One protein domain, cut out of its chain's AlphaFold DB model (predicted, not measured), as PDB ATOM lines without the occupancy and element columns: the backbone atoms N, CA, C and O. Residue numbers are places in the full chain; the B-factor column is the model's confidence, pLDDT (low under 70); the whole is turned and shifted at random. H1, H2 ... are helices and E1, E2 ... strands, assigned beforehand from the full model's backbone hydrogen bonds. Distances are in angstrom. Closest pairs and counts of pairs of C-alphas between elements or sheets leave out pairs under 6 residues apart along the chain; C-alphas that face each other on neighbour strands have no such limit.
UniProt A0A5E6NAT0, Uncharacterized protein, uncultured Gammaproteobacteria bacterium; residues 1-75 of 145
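AT A GLANCE: This is residues 1 to 75 of the 145 residues of an uncharacterized protein of uncultured Gammaproteobacteria bacterium (UniProt A0A5E6NAT0). A small two-stranded antiparallel ribbon, E1 and E2, passes near residues 5 to 12 of the longest helix, H1; short H2 lies side by side with H1, and H3 lies far out at one end. The printed part has 75 residues, ordered H1, E1, H2, E2, H3, mixed in class, with 34 residues, under half, in named elements. It is compact, radius of gyration of the C-alphas 12.6 A, and elongated, spanning 38 by 21 by 19 A.

HOW THE PARTS SIT: H1, residues 5 to 17, touches H2, residues 48 to 53, at a shallow tilt of 22 degrees, opposite ways; their closest C-alphas, Leu 9 and Tyr 48, are 6.4 A apart. E1, residues 25 to 29, and E2, residues 60 to 64, are antiparallel at 150 degrees, with N 26 and O 63 2.8 A apart, within hydrogen-bond range. H3, residues 71 to 75, is apart from H1, E1 and H2. In H1, H2 and H3 every O i to N i+4 pair is within hydrogen-bond range.

IN THESE COORDINATES: H1, 18.5 A long, begins at C-alpha 5 (17.084, 11.122, -0.393). E1 measures 13.0 A, H2 8.7 A, E2 13.3 A and H3 6.1 A, ending at C-alpha 75 (31.853, 23.333, 14.411).

THE WHOLE: The farthest C-alphas, His 35 and Glu 75, are 39.0 A apart. The printed part has no cut; the E1 to H2 link is long. No printed residue is under 70 in pLDDT.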
ATOM      1  N   MET A   1      18.183   9.375  12.942       91.94
ATOM      2  CA  MET A   1      17.339  10.529  12.522       91.94
ATOM      3  C   MET A   1      16.864  10.312  11.091       91.94
ATOM      4  O   MET A   1      17.698   9.943  10.284       91.94
ATOM      5  N   LYS A   2      15.581  10.508  10.750       95.00
ATOM      6  CA  LYS A   2      15.134  10.387   9.344       95.00
ATOM      7  C   LYS A   2      15.748  11.488   8.477       95.00
ATOM      8  O   LYS A   2      15.849  12.627   8.930       95.00
ATOM      9  N   ILE A   3      16.119  11.152   7.247       95.38
ATOM     10  CA  ILE A   3      16.709  12.078   6.276       95.38
ATOM     11  C   ILE A   3      16.110  11.818   4.890       95.38
ATOM     12  O   ILE A   3      15.686  10.703   4.599       95.38
ATOM     13  N   THR A   4      16.009  12.854   4.059       95.12
ATOM     14  CA  THR A   4      15.489  12.704   2.697       95.12
ATOM     15  C   THR A   4      16.579  12.213   1.754       95.12
ATOM     16  O   THR A   4      17.768  12.445   1.988       95.12
ATOM     17  N   LYS A   5      16.171  11.578   0.655       93.94
ATOM     18  CA  LYS A   5      17.084  11.122  -0.393       93.94
ATOM     19  C   LYS A   5      17.920  12.267  -0.970       93.94
ATOM     20  O   LYS A   5      19.110  12.095  -1.203       93.94
ATOM     21  N   GLU A   6      17.331  13.449  -1.143       92.75
ATOM     22  CA  GLU A   6      18.038  14.638  -1.631       92.75
ATOM     23  C   GLU A   6      19.190  15.002  -0.697       92.75
ATOM     24  O   GLU A   6      20.320  15.141  -1.151       92.75
ATOM     25  N   ARG A   7      18.945  15.051   0.617       93.94
ATOM     26  CA  ARG A   7      19.995  15.345   1.600       93.94
ATOM     27  C   ARG A   7      21.077  14.268   1.651       93.94
ATOM     28  O   ARG A   7      22.236  14.609   1.875       93.94
ATOM     29  N   VAL A   8      20.734  12.994   1.439       94.81
ATOM     30  CA  VAL A   8      21.726  11.910   1.301       94.81
ATOM     31  C   VAL A   8      22.642  12.184   0.110       94.81
ATOM     32  O   VAL A   8      23.860  12.228   0.267       94.81
ATOM     33  N   LEU A   9      22.060  12.458  -1.057       93.94
ATOM     34  CA  LEU A   9      22.798  12.764  -2.282       93.94
ATOM     35  C   LEU A   9      23.691  14.007  -2.130       93.94
ATOM     36  O   LEU A   9      24.856  13.975  -2.532       93.94
ATOM     37  N   SER A  10      23.180  15.075  -1.513       93.69
ATOM     38  CA  SER A  10      23.949  16.287  -1.201       93.69
ATOM     39  C   SER A  10      25.099  16.001  -0.236       93.69
ATOM     40  O   SER A  10      26.205  16.508  -0.422       93.69
ATOM     41  N   THR A  11      24.875  15.148   0.768       94.44
ATOM     42  CA  THR A  11      25.901  14.751   1.743       94.44
ATOM     43  C   THR A  11      27.032  13.977   1.066       94.44
ATOM     44  O   THR A  11      28.197  14.337   1.235       94.44
ATOM     45  N   ILE A  12      26.707  12.978   0.239       93.44
ATOM     46  CA  ILE A  12      27.691  12.198  -0.530       93.44
ATOM     47  C   ILE A  12      28.512  13.117  -1.441       93.44
ATOM     48  O   ILE A  12      29.742  13.056  -1.456       93.44
ATOM     49  N   ASN A  13      27.846  14.020  -2.167       91.88
ATOM     50  CA  ASN A  13      28.521  14.983  -3.034       91.88
ATOM     51  C   ASN A  13      29.452  15.918  -2.239       91.88
ATOM     52  O   ASN A  13      30.585  16.162  -2.660       91.88
ATOM     53  N   TYR A  14      29.015  16.399  -1.072       92.31
ATOM     54  CA  TYR A  14      29.835  17.240  -0.202       92.31
ATOM     55  C   TYR A  14      31.082  16.504   0.296       92.31
ATOM     56  O   TYR A  14      32.181  17.050   0.199       92.31
ATOM     57  N   ILE A  15      30.940  15.267   0.781       92.06
ATOM     58  CA  ILE A  15      32.063  14.446   1.260       92.06
ATOM     59  C   ILE A  15      33.067  14.200   0.129       92.06
ATOM     60  O   ILE A  15      34.266  14.397   0.316       92.06
ATOM     61  N   LYS A  16      32.592  13.882  -1.082       90.81
ATOM     62  CA  LYS A  16      33.447  13.687  -2.266       90.81
ATOM     63  C   LYS A  16      34.271  14.930  -2.614       90.81
ATOM     64  O   LYS A  16      35.418  14.812  -3.041       90.81
ATOM     65  N   GLN A  17      33.702  16.121  -2.433       90.12
ATOM     66  CA  GLN A  17      34.390  17.396  -2.665       90.12
ATOM     67  C   GLN A  17      35.291  17.822  -1.494       90.12
ATOM     68  O   GLN A  17      36.180  18.651  -1.679       90.12
ATOM     69  N   ASN A  18      35.079  17.263  -0.300       90.44
ATOM     70  CA  ASN A  18      35.775  17.617   0.935       90.44
ATOM     71  C   ASN A  18      36.324  16.347   1.616       90.44
ATOM     72  O   ASN A  18      35.861  15.994   2.697       90.44
ATOM     73  N   PRO A  19      37.329  15.663   1.038       88.81
ATOM     74  CA  PRO A  19      37.782  14.348   1.510       88.81
ATOM     75  C   PRO A  19      38.360  14.342   2.936       88.81
ATOM     76  O   PRO A  19      38.460  13.290   3.556       88.81
ATOM     77  N   ASN A  20      38.738  15.509   3.465       87.75
ATOM     78  CA  ASN A  20      39.223  15.654   4.840       87.75
ATOM     79  C   ASN A  20      38.087  15.828   5.864       87.75
ATOM     80  O   ASN A  20      38.339  15.791   7.067       87.75
ATOM     81  N   PHE A  21      36.853  16.061   5.409       88.75
ATOM     82  CA  PHE A  21      35.704  16.218   6.288       88.75
ATOM     83  C   PHE A  21      35.243  14.855   6.796       88.75
ATOM     84  O   PHE A  21      34.910  13.964   6.017       88.75
ATOM     85  N   TYR A  22      35.167  14.712   8.116       89.81
ATOM     86  CA  TYR A  22      34.557  13.545   8.734       89.81
ATOM     87  C   TYR A  22      33.065  13.794   8.945       89.81
ATOM     88  O   TYR A  22      32.698  14.710   9.681       89.81
ATOM     89  N   PHE A  23      32.209  12.978   8.333       91.88
ATOM     90  CA  PHE A  23      30.773  13.006   8.596       91.88
ATOM     91  C   PHE A  23      30.438  12.027   9.738       91.88
ATOM     92  O   PHE A  23      30.678  10.829   9.599       91.88
ATOM     93  N   PRO A  24      29.896  12.495  10.880       92.56
ATOM     94  CA  PRO A  24      29.800  11.699  12.109       92.56
ATOM     95  C   PRO A  24      28.566  10.782  12.173       92.56
ATOM     96  O   PRO A  24      28.071  10.450  13.254       92.56
ATOM     97  N   PHE A  25      28.034  10.390  11.017       93.31
ATOM     98  CA  PHE A  25      26.867   9.525  10.895       93.31
ATOM     99  C   PHE A  25      27.074   8.531   9.758       93.31
ATOM    100  O   PHE A  25      27.629   8.888   8.726       93.31
ATOM    101  N   LYS A  26      26.557   7.316   9.934       94.62
ATOM    102  CA  LYS A  26      26.257   6.413   8.822       94.62
ATOM    103  C   LYS A  26      24.922   6.786   8.202       94.62
ATOM    104  O   LYS A  26      24.015   7.222   8.925       94.62
ATOM    105  N   ILE A  27      24.775   6.569   6.903       95.31
ATOM    106  CA  ILE A  27      23.495   6.705   6.209       95.31
ATOM    107  C   ILE A  27      22.975   5.302   5.908       95.31
ATOM    108  O   ILE A  27      23.570   4.584   5.127       95.31
ATOM    109  N   MET A  28      21.843   4.919   6.489       94.50
ATOM    110  CA  MET A  28      21.261   3.589   6.285       94.50
ATOM    111  C   MET A  28      19.981   3.692   5.459       94.50
ATOM    112  O   MET A  28      19.136   4.545   5.753       94.50
ATOM    113  N   CYS A  29      19.810   2.801   4.481       93.88
ATOM    114  CA  CYS A  29      18.548   2.591   3.774       93.88
ATOM    115  C   CYS A  29      17.771   1.443   4.434       93.88
ATOM    116  O   CYS A  29      18.315   0.363   4.642       93.88
ATOM    117  N   LEU A  30      16.502   1.671   4.774       92.31
ATOM    118  CA  LEU A  30      15.657   0.703   5.487       92.31
ATOM    119  C   LEU A  30      14.750  -0.125   4.564       92.31
ATOM    120  O   LEU A  30      13.915  -0.878   5.056       92.31
ATOM    121  N   ASP A  31      14.869   0.048   3.247       91.75
ATOM    122  CA  ASP A  31      13.970  -0.572   2.262       91.75
ATOM    123  C   ASP A  31      14.366  -1.997   1.863       91.75
ATOM    124  O   ASP A  31      13.623  -2.673   1.151       91.75
ATOM    125  N   PHE A  32      15.528  -2.458   2.317       88.75
ATOM    126  CA  PHE A  32      16.106  -3.737   1.932       88.75
ATOM    127  C   PHE A  32      15.982  -4.776   3.052       88.75
ATOM    128  O   PHE A  32      15.980  -4.426   4.233       88.75
ATOM    129  N   ASP A  33      15.872  -6.051   2.677       89.06
ATOM    130  CA  ASP A  33      15.864  -7.189   3.603       89.06
ATOM    131  C   ASP A  33      17.244  -7.848   3.708       89.06
ATOM    132  O   ASP A  33      18.147  -7.537   2.938       89.06
ATOM    133  N   GLU A  34      17.391  -8.794   4.637       88.00
ATOM    134  CA  GLU A  34      18.644  -9.507   4.927       88.00
ATOM    135  C   GLU A  34      19.255 -10.280   3.744       88.00
ATOM    136  O   GLU A  34      20.378 -10.776   3.843       88.00
ATOM    137  N   HIS A  35      18.536 -10.423   2.628       87.62
ATOM    138  CA  HIS A  35      19.026 -11.084   1.422       87.62
ATOM    139  C   HIS A  35      19.574 -10.100   0.381       87.62
ATOM    140  O   HIS A  35      20.140 -10.535  -0.625       87.62
ATOM    141  N   HIS A  36      19.419  -8.794   0.601       85.25
ATOM    142  CA  HIS A  36      19.899  -7.755  -0.297       85.25
ATOM    143  C   HIS A  36      21.328  -7.318   0.051       85.25
ATOM    144  O   HIS A  36      21.668  -7.126   1.214       85.25
ATOM    145  N   GLU A  37      22.146  -7.041  -0.963       80.56
ATOM    146  CA  GLU A  37      23.547  -6.600  -0.799       80.56
ATOM    147  C   GLU A  37      23.714  -5.243  -0.096       80.56
ATOM    148  O   GLU A  37      24.800  -4.906   0.348       80.56
ATOM    149  N   MET A  38      22.629  -4.476   0.005       79.12
ATOM    150  CA  MET A  38      22.586  -3.137   0.608       79.12
ATOM    151  C   MET A  38      22.061  -3.164   2.049       79.12
ATOM    152  O   MET A  38      21.858  -2.112   2.659       79.12
ATOM    153  N   TYR A  39      21.720  -4.347   2.563       84.31
ATOM    154  CA  TYR A  39      21.132  -4.494   3.885       84.31
ATOM    155  C   TYR A  39      22.140  -4.139   4.966       84.31
ATOM    156  O   TYR A  39      23.212  -4.726   5.034       84.31
ATOM    157  N   GLU A  40      21.779  -3.178   5.816       84.75
ATOM    158  CA  GLU A  40      22.651  -2.661   6.878       84.75
ATOM    159  C   GLU A  40      24.005  -2.095   6.398       84.75
ATOM    160  O   GLU A  40      24.902  -1.858   7.212       84.75
ATOM    161  N   GLU A  41      24.136  -1.787   5.108       89.81
ATOM    162  CA  GLU A  41      25.322  -1.133   4.559       89.81
ATOM    163  C   GLU A  41      25.237   0.396   4.678       89.81
ATOM    164  O   GLU A  41      24.153   0.997   4.656       89.81
ATOM    165  N   ASP A  42      26.398   1.045   4.811       92.38
ATOM    166  CA  ASP A  42      26.480   2.504   4.827       92.38
ATOM    167  C   ASP A  42      26.357   3.042   3.400       92.38
ATOM    168  O   ASP A  42      27.218   2.834   2.550       92.38
ATOM    169  N   CYS A  43      25.291   3.791   3.132       91.88
ATOM    170  CA  CYS A  43      25.028   4.422   1.842       91.88
ATOM    171  C   CYS A  43      26.147   5.393   1.413       91.88
ATOM    172  O   CYS A  43      26.198   5.784   0.250       91.88
ATOM    173  N   LEU A  44      27.040   5.800   2.319       90.31
ATOM    174  CA  LEU A  44      28.230   6.582   1.973       90.31
ATOM    175  C   LEU A  44      29.257   5.810   1.132       90.31
ATOM    176  O   LEU A  44      30.044   6.455   0.440       90.31
ATOM    177  N   ASP A  45      29.239   4.476   1.165       88.12
ATOM    178  CA  ASP A  45      30.173   3.623   0.418       88.12
ATOM    179  C   ASP A  45      29.749   3.400  -1.047       88.12
ATOM    180  O   ASP A  45      30.509   2.845  -1.843       88.12
ATOM    181  N   PHE A  46      28.557   3.867  -1.423       86.38
ATOM    182  CA  PHE A  46      27.977   3.673  -2.750       86.38
ATOM    183  C   PHE A  46      28.177   4.882  -3.656       86.38
ATOM    184  O   PHE A  46      28.302   6.031  -3.214       86.38
ATOM    185  N   GLU A  47      28.156   4.641  -4.966       85.88
ATOM    186  CA  GLU A  47      28.289   5.726  -5.927       85.88
ATOM    187  C   GLU A  47      27.011   6.571  -5.973       85.88
ATOM    188  O   GLU A  47      25.883   6.077  -5.992       85.88
ATOM    189  N   TYR A  48      27.185   7.891  -6.087       88.75
ATOM    190  CA  TYR A  48      26.081   8.858  -6.139       88.75
ATOM    191  C   TYR A  48      24.980   8.467  -7.144       88.75
ATOM    192  O   TYR A  48      23.789   8.656  -6.888       88.75
ATOM    193  N   HIS A  49      25.368   7.935  -8.308       87.69
ATOM    194  CA  HIS A  49      24.428   7.553  -9.361       87.69
ATOM    195  C   HIS A  49      23.611   6.302  -9.030       87.69
ATOM    196  O   HIS A  49      22.484   6.203  -9.511       87.69
ATOM    197  N   GLU A  50      24.138   5.389  -8.216       88.44
ATOM    198  CA  GLU A  50      23.433   4.176  -7.788       88.44
ATOM    199  C   GLU A  50      22.254   4.574  -6.906       88.44
ATOM    200  O   GLU A  50      21.101   4.328  -7.258       88.44
ATOM    201  N   ILE A  51      22.524   5.359  -5.860       89.50
ATOM    202  CA  ILE A  51      21.483   5.858  -4.959       89.50
ATOM    203  C   ILE A  51      20.497   6.751  -5.708       89.50
ATOM    204  O   ILE A  51      19.285   6.620  -5.545       89.50
ATOM    205  N   LYS A  52      20.984   7.669  -6.551       91.12
ATOM    206  CA  LYS A  52      20.114   8.609  -7.271       91.12
ATOM    207  C   LYS A  52      19.103   7.895  -8.165       91.12
ATOM    208  O   LYS A  52      17.939   8.291  -8.174       91.12
ATOM    209  N   ASN A  53      19.551   6.890  -8.912       90.81
ATOM    210  CA  ASN A  53      18.742   6.239  -9.938       90.81
ATOM    211  C   ASN A  53      17.888   5.082  -9.398       90.81
ATOM    212  O   ASN A  53      16.948   4.674 -10.079       90.81
ATOM    213  N   ASP A  54      18.179   4.569  -8.199       88.38
ATOM    214  CA  ASP A  54      17.383   3.507  -7.591       88.38
ATOM    215  C   ASP A  54      16.090   4.055  -6.967       88.38
ATOM    216  O   ASP A  54      16.098   4.759  -5.958       88.38
ATOM    217  N   ASN A  55      14.951   3.722  -7.571       87.31
ATOM    218  CA  ASN A  55      13.637   4.158  -7.103       87.31
ATOM    219  C   ASN A  55      13.128   3.384  -5.876       87.31
ATOM    220  O   ASN A  55      12.141   3.814  -5.279       87.31
ATOM    221  N   LEU A  56      13.751   2.258  -5.514       88.19
ATOM    222  CA  LEU A  56      13.397   1.476  -4.327       88.19
ATOM    223  C   LEU A  56      13.935   2.115  -3.044       88.19
ATOM    224  O   LEU A  56      13.331   1.957  -1.989       88.19
ATOM    225  N   MET A  57      15.021   2.882  -3.149       89.56
ATOM    226  CA  MET A  57      15.614   3.600  -2.028       89.56
ATOM    227  C   MET A  57      14.846   4.881  -1.695       89.56
ATOM    228  O   MET A  57      14.994   5.913  -2.364       89.56
ATOM    229  N   VAL A  58      14.048   4.833  -0.634       90.75
ATOM    230  CA  VAL A  58      13.143   5.906  -0.206       90.75
ATOM    231  C   VAL A  58      13.331   6.251   1.275       90.75
ATOM    232  O   VAL A  58      13.292   7.427   1.646       90.75
ATOM    233  N   ASN A  59      13.540   5.254   2.133       94.56
ATOM    234  CA  ASN A  59      13.547   5.388   3.583       94.56
ATOM    235  C   ASN A  59      14.972   5.404   4.143       94.56
ATOM    236  O   ASN A  59      15.539   4.365   4.476       94.56
ATOM    237  N   PHE A  60      15.515   6.608   4.333       96.06
ATOM    238  CA  PHE A  60      16.856   6.798   4.882       96.06
ATOM    239  C   PHE A  60      16.855   7.268   6.337       96.06
ATOM    240  O   PHE A  60      16.043   8.105   6.762       96.06
ATOM    241  N   ILE A  61      17.833   6.781   7.098       96.25
ATOM    242  CA  ILE A  61      18.127   7.255   8.448       96.25
ATOM    243  C   ILE A  61      19.618   7.525   8.641       96.25
ATOM    244  O   ILE A  61      20.473   6.833   8.105       96.25
ATOM    245  N   LEU A  62      19.920   8.511   9.478       95.12
ATOM    246  CA  LEU A  62      21.237   8.690  10.072       95.12
ATOM    247  C   LEU A  62      21.358   7.857  11.343       95.12
ATOM    248  O   LEU A  62      20.503   7.978  12.236       95.12
ATOM    249  N   VAL A  63      22.438   7.091  11.433       94.56
ATOM    250  CA  VAL A  63      22.866   6.359  12.629       94.56
ATOM    251  C   VAL A  63      24.186   6.954  13.101       94.56
ATOM    252  O   VAL A  63      25.076   7.203  12.298       94.56
ATOM    253  N   GLU A  64      24.297   7.251  14.394       90.88
ATOM    254  CA  GLU A  64      25.486   7.896  14.958       90.88
ATOM    255  C   GLU A  64      26.752   7.071  14.712       90.88
ATOM    256  O   GLU A  64      26.786   5.861  14.934       90.88
ATOM    257  N   ASN A  65      27.809   7.753  14.282       88.62
ATOM    258  CA  ASN A  65      29.137   7.188  14.107       88.62
ATOM    259  C   ASN A  65      30.161   8.212  14.601       88.62
ATOM    260  O   ASN A  65      30.782   8.926  13.826       88.62
ATOM    261  N   LEU A  66      30.288   8.341  15.922       84.94
ATOM    262  CA  LEU A  66      31.087   9.392  16.569       84.94
ATOM    263  C   LEU A  66      32.558   8.984  16.764       84.94
ATOM    264  O   LEU A  66      33.188   9.377  17.744       84.94
ATOM    265  N   GLN A  67      33.110   8.168  15.863       83.19
ATOM    266  CA  GLN A  67      34.452   7.596  16.037       83.19
ATOM    267  C   GLN A  67      35.570   8.641  15.916       83.19
ATOM    268  O   GLN A  67      36.630   8.456  16.510       83.19
ATOM    269  N   ASN A  68      35.350   9.738  15.178       80.19
ATOM    270  CA  ASN A  68      36.360  10.776  14.967       80.19
ATOM    271  C   ASN A  68      35.775  12.199  15.013       80.19
ATOM    272  O   ASN A  68      35.437  12.799  13.998       80.19
ATOM    273  N   LEU A  69      35.661  12.775  16.207       76.38
ATOM    274  CA  LEU A  69      35.134  14.132  16.381       76.38
ATOM    275  C   LEU A  69      36.214  15.195  16.141       76.38
ATOM    276  O   LEU A  69      36.771  15.767  17.078       76.38
ATOM    277  N   LEU A  70      36.498  15.470  14.867       84.44
ATOM    278  CA  LEU A  70      37.330  16.604  14.464       84.44
ATOM    279  C   LEU A  70      36.645  17.928  14.829       84.44
ATOM    280  O   LEU A  70      35.433  18.070  14.661       84.44
ATOM    281  N   LEU A  71      37.421  18.915  15.287       85.44
ATOM    282  CA  LEU A  71      36.886  20.223  15.683       85.44
ATOM    283  C   LEU A  71      36.107  20.890  14.541       85.44
ATOM    284  O   LEU A  71      34.995  21.355  14.757       85.44
ATOM    285  N   GLU A  72      36.647  20.861  13.321       83.75
ATOM    286  CA  GLU A  72      35.997  21.424  12.128       83.75
ATOM    287  C   GLU A  72      34.653  20.749  11.824       83.75
ATOM    288  O   GLU A  72      33.677  21.420  11.480       83.75
ATOM    289  N   THR A  73      34.579  19.424  12.002       86.50
ATOM    290  CA  THR A  73      33.323  18.678  11.894       86.50
ATOM    291  C   THR A  73      32.339  19.153  12.949       86.50
ATOM    292  O   THR A  73      31.216  19.508  12.613       86.50
ATOM    293  N   VAL A  74      32.741  19.194  14.220       87.19
ATOM    294  CA  VAL A  74      31.857  19.607  15.320       87.19
ATOM    295  C   VAL A  74      31.347  21.031  15.108       87.19
ATOM    296  O   VAL A  74      30.148  21.277  15.237       87.19
ATOM    297  N   GLU A  75      32.226  21.956  14.722       88.94
ATOM    298  CA  GLU A  75      31.853  23.333  14.411       88.94
ATOM    299  C   GLU A  75      30.829  23.392  13.279       88.94
ATOM    300  O   GLU A  75      29.780  24.017  13.442       88.94
TER     301      GLU A  75